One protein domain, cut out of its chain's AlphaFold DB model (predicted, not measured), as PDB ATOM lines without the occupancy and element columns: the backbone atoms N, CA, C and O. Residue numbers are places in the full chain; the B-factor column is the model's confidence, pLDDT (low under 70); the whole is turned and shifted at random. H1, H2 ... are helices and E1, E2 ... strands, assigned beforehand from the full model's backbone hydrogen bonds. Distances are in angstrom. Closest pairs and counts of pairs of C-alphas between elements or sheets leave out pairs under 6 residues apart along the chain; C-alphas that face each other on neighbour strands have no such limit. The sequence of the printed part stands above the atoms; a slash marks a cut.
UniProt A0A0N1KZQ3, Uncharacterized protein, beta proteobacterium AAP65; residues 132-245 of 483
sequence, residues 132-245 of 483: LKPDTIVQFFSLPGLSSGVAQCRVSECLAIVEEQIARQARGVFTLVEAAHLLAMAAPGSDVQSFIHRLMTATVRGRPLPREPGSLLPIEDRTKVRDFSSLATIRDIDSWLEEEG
ATOM      1  N   LEU A 132     -28.670  13.682  15.150       78.19
ATOM      2  CA  LEU A 132     -27.806  13.140  16.199       78.19
ATOM      3  C   LEU A 132     -26.451  12.692  15.637       78.19
ATOM      4  O   LEU A 132     -26.313  12.308  14.477       78.19
ATOM      5  N   LYS A 133     -25.415  12.710  16.485       86.00
ATOM      6  CA  LYS A 133     -24.086  12.221  16.085       86.00
ATOM      7  C   LYS A 133     -24.140  10.700  15.882       86.00
ATOM      8  O   LYS A 133     -24.768  10.042  16.712       86.00
ATOM      9  N   PRO A 134     -23.427  10.129  14.894       81.62
ATOM     10  CA  PRO A 134     -23.470   8.693  14.598       81.62
ATOM     11  C   PRO A 134     -23.206   7.772  15.803       81.62
ATOM     12  O   PRO A 134     -23.872   6.753  15.946       81.62
ATOM     13  N   ASP A 135     -22.299   8.161  16.703       89.50
ATOM     14  CA  ASP A 135     -21.941   7.387  17.903       89.50
ATOM     15  C   ASP A 135     -22.878   7.603  19.104       89.50
ATOM     16  O   ASP A 135     -22.645   7.059  20.185       89.50
ATOM     17  N   THR A 136     -23.927   8.413  18.952       89.25
ATOM     18  CA  THR A 136     -24.911   8.642  20.018       89.25
ATOM     19  C   THR A 136     -25.682   7.353  20.252       89.25
ATOM     20  O   THR A 136     -26.170   6.749  19.302       89.25
ATOM     21  N   ILE A 137     -25.810   6.933  21.508       85.94
ATOM     22  CA  ILE A 137     -26.654   5.793  21.864       85.94
ATOM     23  C   ILE A 137     -28.084   6.300  21.980       85.94
ATOM     24  O   ILE A 137     -28.357   7.235  22.738       85.94
ATOM     25  N   VAL A 138     -28.989   5.680  21.236       81.75
ATOM     26  CA  VAL A 138     -30.419   5.981  21.274       81.75
ATOM     27  C   VAL A 138     -31.203   4.742  21.665       81.75
ATOM     28  O   VAL A 138     -30.784   3.611  21.424       81.75
ATOM     29  N   GLN A 139     -32.353   4.971  22.288       78.88
ATOM     30  CA  GLN A 139     -33.375   3.948  22.428       78.88
ATOM     31  C   GLN A 139     -34.187   3.927  21.138       78.88
ATOM     32  O   GLN A 139     -34.807   4.925  20.776       78.88
ATOM     33  N   PHE A 140     -34.136   2.802  20.440       67.25
ATOM     34  CA  PHE A 140     -34.787   2.609  19.156       67.25
ATOM     35  C   PHE A 140     -35.886   1.558  19.295       67.25
ATOM     36  O   PHE A 140     -35.653   0.453  19.790       67.25
ATOM     37  N   PHE A 141     -37.091   1.915  18.852       66.00
ATOM     38  CA  PHE A 141     -38.211   0.994  18.716       66.00
ATOM     39  C   PHE A 141     -38.263   0.561  17.253       66.00
ATOM     40  O   PHE A 141     -38.738   1.311  16.406       66.00
ATOM     41  N   SER A 142     -37.734  -0.624  16.941       55.78
ATOM     42  CA  SER A 142     -37.595  -1.047  15.541       55.78
ATOM     43  C   SER A 142     -38.915  -1.420  14.872       55.78
ATOM     44  O   SER A 142     -38.965  -1.520  13.651       55.78
ATOM     45  N   LEU A 143     -39.977  -1.664  15.647       59.12
ATOM     46  CA  LEU A 143     -41.271  -2.102  15.132       59.12
ATOM     47  C   LEU A 143     -42.409  -1.465  15.943       59.12
ATOM     48  O   LEU A 143     -42.615  -1.832  17.105       59.12
ATOM     49  N   PRO A 144     -43.178  -0.536  15.357       50.91
ATOM     50  CA  PRO A 144     -44.358  -0.003  16.010       50.91
ATOM     51  C   PRO A 144     -45.433  -1.101  16.111       50.91
ATOM     52  O   PRO A 144     -45.900  -1.631  15.104       50.91
ATOM     53  N   GLY A 145     -45.831  -1.449  17.337       44.97
ATOM     54  CA  GLY A 145     -46.913  -2.404  17.610       44.97
ATOM     55  C   GLY A 145     -46.506  -3.663  18.377       44.97
ATOM     56  O   GLY A 145     -47.390  -4.325  18.913       44.97
ATOM     57  N   LEU A 146     -45.212  -3.976  18.509       50.19
ATOM     58  CA  LEU A 146     -44.723  -5.022  19.417       50.19
ATOM     59  C   LEU A 146     -44.233  -4.377  20.718       50.19
ATOM     60  O   LEU A 146     -43.270  -3.615  20.731       50.19
ATOM     61  N   SER A 147     -44.901  -4.673  21.828       41.75
ATOM     62  CA  SER A 147     -44.675  -4.065  23.148       41.75
ATOM     63  C   SER A 147     -43.387  -4.500  23.860       41.75
ATOM     64  O   SER A 147     -43.239  -4.260  25.056       41.75
ATOM     65  N   SER A 148     -42.416  -5.115  23.183       44.56
ATOM     66  CA  SER A 148     -41.259  -5.682  23.877       44.56
ATOM     67  C   SER A 148     -39.985  -5.637  23.046       44.56
ATOM     68  O   SER A 148     -39.722  -6.521  22.234       44.56
ATOM     69  N   GLY A 149     -39.169  -4.619  23.311       49.62
ATOM     70  CA  GLY A 149     -37.780  -4.567  22.873       49.62
ATOM     71  C   GLY A 149     -37.298  -3.143  22.665       49.62
ATOM     72  O   GLY A 149     -37.118  -2.721  21.531       49.62
ATOM     73  N   VAL A 150     -37.073  -2.393  23.749       56.91
ATOM     74  CA  VAL A 150     -36.248  -1.184  23.647       56.91
ATOM     75  C   VAL A 150     -34.819  -1.648  23.400       56.91
ATOM     76  O   VAL A 150     -34.143  -2.095  24.327       56.91
ATOM     77  N   ALA A 151     -34.369  -1.579  22.152       65.19
ATOM     78  CA  ALA A 151     -32.974  -1.810  21.826       65.19
ATOM     79  C   ALA A 151     -32.204  -0.499  22.009       65.19
ATOM     80  O   ALA A 151     -32.641   0.564  21.565       65.19
ATOM     81  N   GLN A 152     -31.057  -0.568  22.680       80.06
ATOM     82  CA  GLN A 152     -30.074   0.508  22.638       80.06
ATOM     83  C   GLN A 152     -29.109   0.209  21.495       80.06
ATOM     84  O   GLN A 152     -28.418  -0.806  21.528       80.06
ATOM     85  N   CYS A 153     -29.072   1.079  20.490       81.25
ATOM     86  CA  CYS A 153     -28.105   1.017  19.396       81.25
ATOM     87  C   CYS A 153     -27.443   2.379  19.200       81.25
ATOM     88  O   CYS A 153     -27.945   3.411  19.664       81.25
ATOM     89  N   ARG A 154     -26.290   2.391  18.531       86.44
ATOM     90  CA  ARG A 154     -25.722   3.652  18.038       86.44
ATOM     91  C   ARG A 154     -26.611   4.195  16.926       86.44
ATOM     92  O   ARG A 154     -27.107   3.416  16.118       86.44
ATOM     93  N   VAL A 155     -26.744   5.513  16.812       81.56
ATOM     94  CA  VAL A 155     -27.502   6.162  15.726       81.56
ATOM     95  C   VAL A 155     -27.088   5.628  14.356       81.56
ATOM     96  O   VAL A 155     -27.951   5.368  13.529       81.56
ATOM     97  N   SER A 156     -25.797   5.378  14.122       78.56
ATOM     98  CA  SER A 156     -25.316   4.763  12.877       78.56
ATOM     99  C   SER A 156     -25.878   3.364  12.608       78.56
ATOM    100  O   SER A 156     -26.167   3.028  11.466       78.56
ATOM    101  N   GLU A 157     -26.011   2.542  13.647       80.06
ATOM    102  CA  GLU A 157     -26.537   1.176  13.548       80.06
ATOM    103  C   GLU A 157     -28.052   1.211  13.347       80.06
ATOM    104  O   GLU A 157     -28.575   0.521  12.477       80.06
ATOM    105  N   CYS A 158     -28.751   2.070  14.096       77.44
ATOM    106  CA  CYS A 158     -30.190   2.238  13.945       77.44
ATOM    107  C   CYS A 158     -30.538   2.798  12.548       77.44
ATOM    108  O   CYS A 158     -31.469   2.317  11.908       77.44
ATOM    109  N   LEU A 159     -29.760   3.760  12.032       77.38
ATOM    110  CA  LEU A 159     -29.925   4.287  10.673       77.38
ATOM    111  C   LEU A 159     -29.704   3.214   9.607       77.38
ATOM    112  O   LEU A 159     -30.493   3.149   8.673       77.38
ATOM    113  N   ALA A 160     -28.702   2.345   9.763       76.56
ATOM    114  CA  ALA A 160     -28.477   1.244   8.827       76.56
ATOM    115  C   ALA A 160     -29.675   0.276   8.773       76.56
ATOM    116  O   ALA A 160     -30.077  -0.144   7.688       76.56
ATOM    117  N   ILE A 161     -30.288  -0.026   9.925       75.56
ATOM    118  CA  ILE A 161     -31.507  -0.849  10.006       75.56
ATOM    119  C   ILE A 161     -32.675  -0.161   9.283       75.56
ATOM    120  O   ILE A 161     -33.376  -0.797   8.497       75.56
ATOM    121  N   VAL A 162     -32.867   1.144   9.511       74.31
ATOM    122  CA  VAL A 162     -33.926   1.925   8.850       74.31
ATOM    123  C   VAL A 162     -33.693   2.017   7.338       74.31
ATOM    124  O   VAL A 162     -34.629   1.845   6.562       74.31
ATOM    125  N   GLU A 163     -32.458   2.221   6.888       73.25
ATOM    126  CA  GLU A 163     -32.106   2.256   5.463       73.25
ATOM    127  C   GLU A 163     -32.354   0.905   4.775       73.25
ATOM    128  O   GLU A 163     -32.936   0.864   3.688       73.25
ATOM    129  N   GLU A 164     -31.962  -0.205   5.406       76.75
ATOM    130  CA  GLU A 164     -32.243  -1.554   4.901       76.75
ATOM    131  C   GLU A 164     -33.751  -1.800   4.795       76.75
ATOM    132  O   GLU A 164     -34.238  -2.327   3.785       76.75
ATOM    133  N   GLN A 165     -34.500  -1.373   5.809       77.44
ATOM    134  CA  GLN A 165     -35.949  -1.453   5.822       77.44
ATOM    135  C   GLN A 165     -36.577  -0.642   4.683       77.44
ATOM    136  O   GLN A 165     -37.371  -1.203   3.925       77.44
ATOM    137  N   ILE A 166     -36.185   0.622   4.497       71.19
ATOM    138  CA  ILE A 166     -36.652   1.472   3.389       71.19
ATOM    139  C   ILE A 166     -36.337   0.810   2.046       71.19
ATOM    140  O   ILE A 166     -37.217   0.681   1.194       71.19
ATOM    141  N   ALA A 167     -35.103   0.340   1.851       72.50
ATOM    142  CA  ALA A 167     -34.680  -0.293   0.606       72.50
ATOM    143  C   ALA A 167     -35.462  -1.582   0.311       72.50
ATOM    144  O   ALA A 167     -35.744  -1.891  -0.849       72.50
ATOM    145  N   ARG A 168     -35.816  -2.351   1.344       84.12
ATOM    146  CA  ARG A 168     -36.642  -3.553   1.211       84.12
ATOM    147  C   ARG A 168     -38.098  -3.207   0.889       84.12
ATOM    148  O   ARG A 168     -38.654  -3.797  -0.037       84.12
ATOM    149  N   GLN A 169     -38.680  -2.233   1.584       80.31
ATOM    150  CA  GLN A 169     -40.046  -1.759   1.342       80.31
ATOM    151  C   GLN A 169     -40.197  -1.150  -0.057       80.31
ATOM    152  O   GLN A 169     -41.183  -1.425  -0.737       80.31
ATOM    153  N   ALA A 170     -39.178  -0.440  -0.552       73.06
ATOM    154  CA  ALA A 170     -39.140   0.087  -1.917       73.06
ATOM    155  C   ALA A 170     -39.224  -1.013  -2.997       73.06
ATOM    156  O   ALA A 170     -39.706  -0.778  -4.104       73.06
ATOM    157  N   ARG A 171     -38.799  -2.244  -2.676       77.44
ATOM    158  CA  ARG A 171     -38.943  -3.425  -3.549       77.44
ATOM    159  C   ARG A 171     -40.295  -4.130  -3.404       77.44
ATOM    160  O   ARG A 171     -40.482  -5.197  -3.981       77.44
ATOM    161  N   GLY A 172     -41.220  -3.580  -2.620       81.62
ATOM    162  CA  GLY A 172     -42.517  -4.194  -2.355       81.62
ATOM    163  C   GLY A 172     -42.439  -5.407  -1.425       81.62
ATOM    164  O   GLY A 172     -43.273  -6.305  -1.530       81.62
ATOM    165  N   VAL A 173     -41.424  -5.471  -0.556       84.88
ATOM    166  CA  VAL A 173     -41.215  -6.577   0.389       84.88
ATOM    167  C   VAL A 173     -41.324  -6.051   1.818       84.88
ATOM    168  O   VAL A 173     -40.626  -5.110   2.191       84.88
ATOM    169  N   PHE A 174     -42.155  -6.681   2.640       87.44
ATOM    170  CA  PHE A 174     -42.500  -6.241   3.997       87.44
ATOM    171  C   PHE A 174     -42.269  -7.376   4.988       87.44
ATOM    172  O   PHE A 174     -42.428  -8.532   4.618       87.44
ATOM    173  N   THR A 175     -41.914  -7.086   6.240       87.75
ATOM    174  CA  THR A 175     -42.148  -8.081   7.302       87.75
ATOM    175  C   THR A 175     -43.653  -8.196   7.557       87.75
ATOM    176  O   THR A 175     -44.409  -7.277   7.225       87.75
ATOM    177  N   LEU A 176     -44.121  -9.298   8.150       85.88
ATOM    178  CA  LEU A 176     -45.549  -9.434   8.473       85.88
ATOM    179  C   LEU A 176     -46.022  -8.343   9.447       85.88
ATOM    180  O   LEU A 176     -47.129  -7.832   9.298       85.88
ATOM    181  N   VAL A 177     -45.170  -7.943  10.395       84.69
ATOM    182  CA  VAL A 177     -45.453  -6.838  11.327       84.69
ATOM    183  C   VAL A 177     -45.563  -5.500  10.597       84.69
ATOM    184  O   VAL A 177     -46.491  -4.740  10.853       84.69
ATOM    185  N   GLU A 178     -44.662  -5.207   9.658       83.31
ATOM    186  CA  GLU A 178     -44.741  -3.974   8.864       83.31
ATOM    187  C   GLU A 178     -45.991  -3.926   7.994       83.31
ATOM    188  O   GLU A 178     -46.665  -2.899   7.943       83.31
ATOM    189  N   ALA A 179     -46.315  -5.038   7.330       85.56
ATOM    190  CA  ALA A 179     -47.537  -5.152   6.552       85.56
ATOM    191  C   ALA A 179     -48.762  -4.918   7.446       85.56
ATOM    192  O   ALA A 179     -49.612  -4.100   7.113       85.56
ATOM    193  N   ALA A 180     -48.823  -5.563   8.613       85.50
ATOM    194  CA  ALA A 180     -49.902  -5.369   9.574       85.50
ATOM    195  C   ALA A 180     -50.026  -3.915  10.046       85.50
ATOM    196  O   ALA A 180     -51.139  -3.413  10.175       85.50
ATOM    197  N   HIS A 181     -48.902  -3.232  10.271       80.19
ATOM    198  CA  HIS A 181     -48.896  -1.828  10.668       80.19
ATOM    199  C   HIS A 181     -49.508  -0.933   9.585       80.19
ATOM    200  O   HIS A 181     -50.408  -0.144   9.862       80.19
ATOM    201  N   LEU A 182     -49.076  -1.112   8.335       78.44
ATOM    202  CA  LEU A 182     -49.599  -0.364   7.190       78.44
ATOM    203  C   LEU A 182     -51.092  -0.630   6.965       78.44
ATOM    204  O   LEU A 182     -51.845   0.291   6.659       78.44
ATOM    205  N   LEU A 183     -51.534  -1.874   7.159       81.19
ATOM    206  CA  LEU A 183     -52.944  -2.246   7.045       81.19
ATOM    207  C   LEU A 183     -53.789  -1.670   8.185       81.19
ATOM    208  O   LEU A 183     -54.895  -1.204   7.929       81.19
ATOM    209  N   ALA A 184     -53.273  -1.644   9.416       79.19
ATOM    210  CA  ALA A 184     -53.947  -1.027  10.561       79.19
ATOM    211  C   ALA A 184     -54.123   0.483  10.373       79.19
ATOM    212  O   ALA A 184     -55.203   1.008  10.624       79.19
ATOM    213  N   MET A 185     -53.101   1.176   9.859       72.12
ATOM    214  CA  MET A 185     -53.210   2.600   9.521       72.12
ATOM    215  C   MET A 185     -54.262   2.862   8.436       72.12
ATOM    216  O   MET A 185     -54.959   3.871   8.487       72.12
ATOM    217  N   ALA A 186     -54.387   1.956   7.464       68.75
ATOM    218  CA  ALA A 186     -55.325   2.086   6.353       68.75
ATOM    219  C   ALA A 186     -56.766   1.654   6.688       68.75
ATOM    220  O   ALA A 186     -57.683   1.970   5.930       68.75
ATOM    221  N   ALA A 187     -56.984   0.926   7.788       70.19
ATOM    222  CA  ALA A 187     -58.277   0.361   8.162       70.19
ATOM    223  C   ALA A 187     -58.769   0.941   9.505       70.19
ATOM    224  O   ALA A 187     -58.399   0.430  10.566       70.19
ATOM    225  N   PRO A 188     -59.640   1.971   9.486       64.44
ATOM    226  CA  PRO A 188     -60.195   2.567  10.699       64.44
ATOM    227  C   PRO A 188     -60.801   1.515  11.638       64.44
ATOM    228  O   PRO A 188     -61.569   0.654  11.212       64.44
ATOM    229  N   GLY A 189     -60.445   1.579  12.924       70.25
ATOM    230  CA  GLY A 189     -60.953   0.665  13.956       70.25
ATOM    231  C   GLY A 189     -60.268  -0.705  14.021       70.25
ATOM    232  O   GLY A 189     -60.632  -1.511  14.872       70.25
ATOM    233  N   SER A 190     -59.278  -0.975  13.166       76.06
ATOM    234  CA  SER A 190     -58.444  -2.179  13.255       76.06
ATOM    235  C   SER A 190     -57.097  -1.864  13.901       76.06
ATOM    236  O   SER A 190     -56.480  -0.845  13.604       76.06
ATOM    237  N   ASP A 191     -56.611  -2.752  14.767       82.94
ATOM    238  CA  ASP A 191     -55.299  -2.614  15.397       82.94
ATOM    239  C   ASP A 191     -54.237  -3.521  14.745       82.94
ATOM    240  O   ASP A 191     -54.532  -4.497  14.046       82.94
ATOM    241  N   VAL A 192     -52.968  -3.193  14.993       79.06
ATOM    242  CA  VAL A 192     -51.808  -3.901  14.432       79.06
ATOM    243  C   VAL A 192     -51.794  -5.378  14.839       79.06
ATOM    244  O   VAL A 192     -51.493  -6.236  14.010       79.06
ATOM    245  N   GLN A 193     -52.148  -5.704  16.087       81.81
ATOM    246  CA  GLN A 193     -52.129  -7.082  16.592       81.81
ATOM    247  C   GLN A 193     -53.207  -7.935  15.927       81.81
ATOM    248  O   GLN A 193     -52.940  -9.077  15.548       81.81
ATOM    249  N   SER A 194     -54.388  -7.364  15.688       82.19
ATOM    250  CA  SER A 194     -55.444  -8.012  14.908       82.19
ATOM    251  C   SER A 194     -54.971  -8.376  13.495       82.19
ATOM    252  O   SER A 194     -55.199  -9.499  13.038       82.19
ATOM    253  N   PHE A 195     -54.251  -7.486  12.805       85.38
ATOM    254  CA  PHE A 195     -53.700  -7.801  11.482       85.38
ATOM    255  C   PHE A 195     -52.557  -8.816  11.518       85.38
ATOM    256  O   PHE A 195     -52.535  -9.707  10.667       85.38
ATOM    257  N   ILE A 196     -51.656  -8.743  12.505       85.00
ATOM    258  CA  ILE A 196     -50.619  -9.768  12.710       85.00
ATOM    259  C   ILE A 196     -51.288 -11.136  12.878       85.00
ATOM    260  O   ILE A 196     -50.936 -12.090  12.182       85.00
ATOM    261  N   HIS A 197     -52.306 -11.229  13.737       84.19
ATOM    262  CA  HIS A 197     -53.039 -12.470  13.969       84.19
ATOM    263  C   HIS A 197     -53.704 -13.003  12.692       84.19
ATOM    264  O   HIS A 197     -53.623 -14.201  12.405       84.19
ATOM    265  N   ARG A 198     -54.321 -12.128  11.888       86.06
ATOM    266  CA  ARG A 198     -54.950 -12.505  10.611       86.06
ATOM    267  C   ARG A 198     -53.928 -12.998   9.580       86.06
ATOM    268  O   ARG A 198     -54.144 -14.057   8.993       86.06
ATOM    269  N   LEU A 199     -52.801 -12.302   9.413       85.81
ATOM    270  CA  LEU A 199     -51.710 -12.702   8.510       85.81
ATOM    271  C   LEU A 199     -51.082 -14.043   8.925       85.81
ATOM    272  O   LEU A 199     -50.855 -14.928   8.091       85.81
ATOM    273  N   MET A 200     -50.857 -14.236  10.226       84.44
ATOM    274  CA  MET A 200     -50.359 -15.501  10.772       84.44
ATOM    275  C   MET A 200     -51.373 -16.636  10.583       84.44
ATOM    276  O   MET A 200     -51.007 -17.733  10.160       84.44
ATOM    277  N   THR A 201     -52.662 -16.379  10.812       84.19
ATOM    278  CA  THR A 201     -53.733 -17.368  10.595       84.19
ATOM    279  C   THR A 201     -53.843 -17.771   9.127       84.19
ATOM    280  O   THR A 201     -53.959 -18.959   8.817       84.19
ATOM    281  N   ALA A 202     -53.760 -16.808   8.207       81.88
ATOM    282  CA  ALA A 202     -53.764 -17.070   6.771       81.88
ATOM    283  C   ALA A 202     -52.577 -17.959   6.359       81.88
ATOM    284  O   ALA A 202     -52.749 -18.927   5.614       81.88
ATOM    285  N   THR A 203     -51.399 -17.707   6.932       81.81
ATOM    286  CA  THR A 203     -50.210 -18.546   6.745       81.81
ATOM    287  C   THR A 203     -50.443 -19.985   7.213       81.81
ATOM    288  O   THR A 203     -50.226 -20.934   6.457       81.81
ATOM    289  N   VAL A 204     -50.934 -20.170   8.445       78.12
ATOM    290  CA  VAL A 204     -51.232 -21.500   9.008       78.12
ATOM    291  C   VAL A 204     -52.214 -22.264   8.116       78.12
ATOM    292  O   VAL A 204     -52.024 -23.459   7.875       78.12
ATOM    293  N   ARG A 205     -53.209 -21.570   7.553       78.81
ATOM    294  CA  ARG A 205     -54.265 -22.134   6.696       78.81
ATOM    295  C   ARG A 205     -53.837 -22.527   5.283       78.81
ATOM    296  O   ARG A 205     -54.669 -23.052   4.553       78.81
ATOM    297  N   GLY A 206     -52.586 -22.321   4.881       74.06
ATOM    298  CA  GLY A 206     -52.150 -22.745   3.547       74.06
ATOM    299  C   GLY A 206     -51.640 -21.656   2.638       74.06
ATOM    300  O   GLY A 206     -51.176 -21.975   1.547       74.06
ATOM    301  N   ARG A 207     -51.746 -20.391   3.043       78.19
ATOM    302  CA  ARG A 207     -51.448 -19.289   2.138       78.19
ATOM    303  C   ARG A 207     -49.935 -19.081   2.030       78.19
ATOM    304  O   ARG A 207     -49.265 -19.039   3.064       78.19
ATOM    305  N   PRO A 208     -49.392 -18.913   0.812       69.56
ATOM    306  CA  PRO A 208     -47.972 -18.643   0.590       69.56
ATOM    307  C   PRO A 208     -47.642 -17.168   0.882       69.56
ATOM    308  O   PRO A 208     -47.077 -16.473   0.045       69.56
ATOM    309  N   LEU A 209     -48.044 -16.680   2.058       76.62
ATOM    310  CA  LEU A 209     -47.824 -15.302   2.496       76.62
ATOM    311  C   LEU A 209     -46.377 -15.059   2.952       76.62
ATOM    312  O   LEU A 209     -45.777 -14.097   2.479       76.62
ATOM    313  N   PRO A 210     -45.781 -15.896   3.827       81.81
ATOM    314  CA  PRO A 210     -44.435 -15.659   4.305       81.81
ATOM    315  C   PRO A 210     -43.378 -16.340   3.437       81.81
ATOM    316  O   PRO A 210     -43.503 -17.489   3.003       81.81
ATOM    317  N   ARG A 211     -42.281 -15.618   3.264       83.81
ATOM    318  CA  ARG A 211     -41.096 -15.954   2.496       83.81
ATOM    319  C   ARG A 211     -39.864 -15.884   3.384       83.81
ATOM    320  O   ARG A 211     -39.808 -15.098   4.337       83.81
ATOM    321  N   GLU A 212     -38.880 -16.715   3.068       79.44
ATOM    322  CA  GLU A 212     -37.614 -16.748   3.790       79.44
ATOM    323  C   GLU A 212     -36.836 -15.431   3.612       79.44
ATOM    324  O   GLU A 212     -36.750 -14.902   2.492       79.44
ATOM    325  N   PRO A 213     -36.215 -14.914   4.687       75.69
ATOM    326  CA  PRO A 213     -35.258 -13.820   4.584       75.69
ATOM    327  C   PRO A 213     -34.121 -14.184   3.621       75.69
ATOM    328  O   PRO A 213     -33.468 -15.212   3.774       75.69
ATOM    329  N   GLY A 214     -33.885 -13.342   2.617       73.81
ATOM    330  CA  GLY A 214     -32.811 -13.520   1.636       73.81
ATOM    331  C   GLY A 214     -33.254 -14.185   0.331       73.81
ATOM    332  O   GLY A 214     -33.129 -13.561  -0.719       73.81
ATOM    333  N   SER A 215     -33.785 -15.414   0.376       80.44
ATOM    334  CA  SER A 215     -34.181 -16.151  -0.842       80.44
ATOM    335  C   SER A 215     -35.521 -15.682  -1.416       80.44
ATOM    336  O   SER A 215     -35.779 -15.853  -2.608       80.44
ATOM    337  N   LEU A 216     -36.377 -15.098  -0.566       76.75
ATOM    338  CA  LEU A 216     -37.775 -14.786  -0.866       76.75
ATOM    339  C   LEU A 216     -38.576 -16.004  -1.365       76.75
ATOM    340  O   LEU A 216     -39.645 -15.840  -1.955       76.75
ATOM    341  N   LEU A 217     -38.100 -17.228  -1.135       80.44
ATOM    342  CA  LEU A 217     -38.864 -18.434  -1.434       80.44
ATOM    343  C   LEU A 217     -39.962 -18.625  -0.380       80.44
ATOM    344  O   LEU A 217     -39.754 -18.245   0.775       80.44
ATOM    345  N   PRO A 218     -41.132 -19.178  -0.751       83.00
ATOM    346  CA  PRO A 218     -42.169 -19.514   0.218       83.00
ATOM    347  C   PRO A 218     -41.612 -20.402   1.334       83.00
ATOM    348  O   PRO A 218     -40.903 -21.369   1.061       83.00
ATOM    349  N   ILE A 219     -41.939 -20.086   2.588       80.75
ATOM    350  CA  ILE A 219     -41.532 -20.922   3.723       80.75
ATOM    351  C   ILE A 219     -42.380 -22.201   3.716       80.75
ATOM    352  O   ILE A 219     -43.579 -22.156   3.997       80.75
ATOM    353  N   GLU A 220     -41.763 -23.345   3.415       80.25
ATOM    354  CA  GLU A 220     -42.450 -24.648   3.399       80.25
ATOM    355  C   GLU A 220     -42.802 -25.131   4.815       80.25
ATOM    356  O   GLU A 220     -43.921 -25.578   5.079       80.25
ATOM    357  N   ASP A 221     -41.860 -24.992   5.754       81.88
ATOM    358  CA  ASP A 221     -42.058 -25.348   7.157       81.88
ATOM    359  C   ASP A 221     -42.683 -24.185   7.935       81.88
ATOM    360  O   ASP A 221     -42.009 -23.278   8.432       81.88
ATOM    361  N   ARG A 222     -44.007 -24.241   8.084       78.06
ATOM    362  CA  ARG A 222     -44.798 -23.188   8.737       78.06
ATOM    363  C   ARG A 222     -44.452 -22.974  10.209       78.06
ATOM    364  O   ARG A 222     -44.741 -21.904  10.739       78.06
ATOM    365  N   THR A 223     -43.799 -23.932  10.868       77.94
ATOM    366  CA  THR A 223     -43.342 -23.763  12.258       77.94
ATOM    367  C   THR A 223     -42.183 -22.769  12.378       77.94
ATOM    368  O   THR A 223     -41.905 -22.267  13.473       77.94
ATOM    369  N   LYS A 224     -41.536 -22.425  11.256       80.88
ATOM    370  CA  LYS A 224     -40.451 -21.436  11.164       80.88
ATOM    371  C   LYS A 224     -40.935 -20.020  10.868       80.88
ATOM    372  O   LYS A 224     -40.122 -19.099  10.868       80.88
ATOM    373  N   VAL A 225     -42.232 -19.823  10.640       82.25
ATOM    374  CA  VAL A 225     -42.788 -18.489  10.402       82.25
ATOM    375  C   VAL A 225     -42.699 -17.678  11.692       82.25
ATOM    376  O   VAL A 225     -43.034 -18.157  12.780       82.25
ATOM    377  N   ARG A 226     -42.203 -16.451  11.573       79.62
ATOM    378  CA  ARG A 226     -42.088 -15.478  12.657       79.62
ATOM    379  C   ARG A 226     -42.637 -14.161  12.136       79.62
ATOM    380  O   ARG A 226     -42.226 -13.701  11.079       79.62
ATOM    381  N   ASP A 227     -43.547 -13.556  12.872       74.31
ATOM    382  CA  ASP A 227     -44.144 -12.261  12.544       74.31
ATOM    383  C   ASP A 227     -43.091 -11.164  12.291       74.31
ATOM    384  O   ASP A 227     -43.175 -10.436  11.299       74.31
ATOM    385  N   PHE A 228     -42.064 -11.084  13.137       74.69
ATOM    386  CA  PHE A 228     -41.044 -10.031  13.076       74.69
ATOM    387  C   PHE A 228     -39.940 -10.253  12.028       74.69
ATOM    388  O   PHE A 228     -39.229  -9.303  11.704       74.69
ATOM    389  N   SER A 229     -39.758 -11.471  11.502       79.31
ATOM    390  CA  SER A 229     -38.664 -11.767  10.557       79.31
ATOM    391  C   SER A 229     -39.102 -12.415   9.250       79.31
ATOM    392  O   SER A 229     -38.338 -12.387   8.290       79.31
ATOM    393  N   SER A 230     -40.293 -13.007   9.166       85.12
ATOM    394  CA  SER A 230     -40.813 -13.532   7.903       85.12
ATOM    395  C   SER A 230     -41.256 -12.391   6.993       85.12
ATOM    396  O   SER A 230     -41.872 -11.423   7.442       85.12
ATOM    397  N   LEU A 231     -40.933 -12.518   5.707       89.12
ATOM    398  CA  LEU A 231     -41.202 -11.492   4.703       89.12
ATOM    399  C   LEU A 231     -42.440 -11.841   3.881       89.12
ATOM    400  O   LEU A 231     -42.694 -13.007   3.643       89.12
ATOM    401  N   ALA A 232     -43.170 -10.859   3.381       89.00
ATOM    402  CA  ALA A 232     -44.241 -11.030   2.410       89.00
ATOM    403  C   ALA A 232     -44.055 -10.009   1.288       89.00
ATOM    404  O   ALA A 232     -43.584  -8.891   1.526       89.00
ATOM    405  N   THR A 233     -44.390 -10.382   0.054       88.44
ATOM    406  CA  THR A 233     -44.455  -9.391  -1.026       88.44
ATOM    407  C   THR A 233     -45.818  -8.720  -1.027       88.44
ATOM    408  O   THR A 233     -46.810  -9.317  -0.610       88.44
ATOM    409  N   ILE A 234     -45.890  -7.506  -1.565       84.38
ATOM    410  CA  ILE A 234     -47.170  -6.828  -1.800       84.38
ATOM    411  C   ILE A 234     -48.119  -7.703  -2.600       84.38
ATOM    412  O   ILE A 234     -49.284  -7.789  -2.254       84.38
ATOM    413  N   ARG A 235     -47.621  -8.405  -3.621       83.56
ATOM    414  CA  ARG A 235     -48.453  -9.300  -4.424       83.56
ATOM    415  C   ARG A 235     -49.103 -10.392  -3.572       83.56
ATOM    416  O   ARG A 235     -50.272 -10.695  -3.783       83.56
ATOM    417  N   ASP A 236     -48.354 -10.985  -2.643       86.88
ATOM    418  CA  ASP A 236     -48.892 -12.027  -1.762       86.88
ATOM    419  C   ASP A 236     -49.936 -11.430  -0.800       86.88
ATOM    420  O   ASP A 236     -50.986 -12.032  -0.578       86.88
ATOM    421  N   ILE A 237     -49.674 -10.228  -0.271       86.88
ATOM    422  CA  ILE A 237     -50.587  -9.519   0.637       86.88
ATOM    423  C   ILE A 237     -51.859  -9.086  -0.099       86.88
ATOM    424  O   ILE A 237     -52.944  -9.377   0.381       86.88
ATOM    425  N   ASP A 238     -51.750  -8.452  -1.265       83.31
ATOM    426  CA  ASP A 238     -52.885  -8.022  -2.085       83.31
ATOM    427  C   ASP A 238     -53.735  -9.205  -2.534       83.31
ATOM    428  O   ASP A 238     -54.955  -9.134  -2.452       83.31
ATOM    429  N   SER A 239     -53.111 -10.314  -2.944       82.75
ATOM    430  CA  SER A 239     -53.845 -11.534  -3.286       82.75
ATOM    431  C   SER A 239     -54.626 -12.068  -2.085       82.75
ATOM    432  O   SER A 239     -55.768 -12.488  -2.241       82.75
ATOM    433  N   TRP A 240     -54.037 -12.048  -0.888       86.38
ATOM    434  CA  TRP A 240     -54.741 -12.435   0.332       86.38
ATOM    435  C   TRP A 240     -55.877 -11.463   0.668       86.38
ATOM    436  O   TRP A 240     -56.984 -11.897   0.978       86.38
ATOM    437  N   LEU A 241     -55.628 -10.157   0.575       82.31
ATOM    438  CA  LEU A 241     -56.632  -9.123   0.798       82.31
ATOM    439  C   LEU A 241     -57.790  -9.252  -0.188       82.31
ATOM    440  O   LEU A 241     -58.928  -9.138   0.236       82.31
ATOM    441  N   GLU A 242     -57.538  -9.541  -1.461       79.00
ATOM    442  CA  GLU A 242     -58.570  -9.756  -2.480       79.00
ATOM    443  C   GLU A 242     -59.444 -10.979  -2.167       79.00
ATOM    444  O   GLU A 242     -60.667 -10.920  -2.295       79.00
ATOM    445  N   GLU A 243     -58.849 -12.064  -1.674       76.94
ATOM    446  CA  GLU A 243     -59.577 -13.275  -1.277       76.94
ATOM    447  C   GLU A 243     -60.404 -13.094   0.003       76.94
ATOM    448  O   GLU A 243     -61.533 -13.579   0.094       76.94
ATOM    449  N   GLU A 244     -59.872 -12.369   0.988       76.88
ATOM    450  CA  GLU A 244     -60.643 -11.873   2.142       76.88
ATOM    451  C   GLU A 244     -61.675 -10.815   1.707       76.88
ATOM    452  O   GLU A 244     -62.574 -10.430   2.460       76.88
ATOM    453  N   GLY A 245     -61.498 -10.329   0.478       69.44
ATOM    454  CA  GLY A 245     -61.969  -9.090  -0.095       69.44
ATOM    455  C   GLY A 245     -62.010  -7.940   0.912       69.44
ATOM    456  O   GLY A 245     -63.015  -7.277   1.195       69.44
TER     457      GLY A 245
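What this domain is: This is residues 132 to 245 of the 483 residues of an uncharacterized protein of beta proteobacterium AAP65 (UniProt A0A0N1KZQ3). The model has a body and an arm: the body gathers the helices H2, H3 and H4 about a short pair of strands, E3 and E4, and the long helix H1 runs from the far hairpin of E1 and E2 to this body. The link between E1 and E2, residues 141 to 150, reaches back from the hairpin toward the body, and the stretch of residues 205 to 230 loops out from the body with no named element. The printed part has 114 residues, with four named helices and four named strands in the order E1 E2 H1 E3 H2 H3 E4 H4. There are two antiparallel sheets of two strands, E1 - E2 and E3 - E4, and the class is mixed, helices and strands. The whole is compact, with a radius of gyration of the C-alphas of 15.1 A, and spans 47 by 35 by 25 A.

Where its parts are: E1, residues 137 to 140, begins with C-alpha 137 at (-26.654, 5.793, 21.864), and E2 is residues 151 to 154. H1, residues 155 to 170, is 22.0 A long and ends with C-alpha 170 at (-39.140, 0.087, -1.917). E3 is residues 173 to 175. H2, residues 176 to 186, is 15.3 A long, and H3, residues 192 to 204, is 18.4 A long. E4 is residues 231 to 233. H4, residues 234 to 243, is 14.0 A long and ends with C-alpha 243 at (-59.577, -13.275, -1.277).

How they stand to each other: E1 and E2 form an antiparallel hairpin at 139 degrees, with N 140 and O 151 within hydrogen-bond range at 2.9 A. The closest C-alphas of E1 and H1 are those of Ile 137 and Val 155, 6.2 A apart. At the other end of H1, the C-alphas of Arg 168 and Phe 174 are its closest pair with E3, at 7.0 A. E3 and E4 are antiparallel at 144 degrees, with N 232 and O 174 within hydrogen-bond range at 2.7 A. The closest C-alphas of H2 and E4, Leu 176 and Leu 231, are 6.1 A apart. H2 and H3 touch, closest at the C-alphas of Ala 180 and Phe 195, 4.9 A, and run opposite ways at a steep tilt of 51 degrees. H3 and H4 are close but not clearly touching, with the C-alphas of Ala 202 and Trp 240 closest at 8.0 A, and stand about perpendicular at 85 degrees. H1 is apart from H2, H3 and H4. In H1, H2, H3 and H4 every O i to N i+4 pair is within hydrogen-bond range.

The domain as a whole: The two C-alphas farthest apart, those of Asp 135 and Glu 243, are 47.0 A from each other. The printed part has no cut. The link from H3 to E4, 26 residues, is long. The mean pLDDT of the printed part is 77.6, and it is under 70 at residues 140 to 151, 186, 188, 208 and 245.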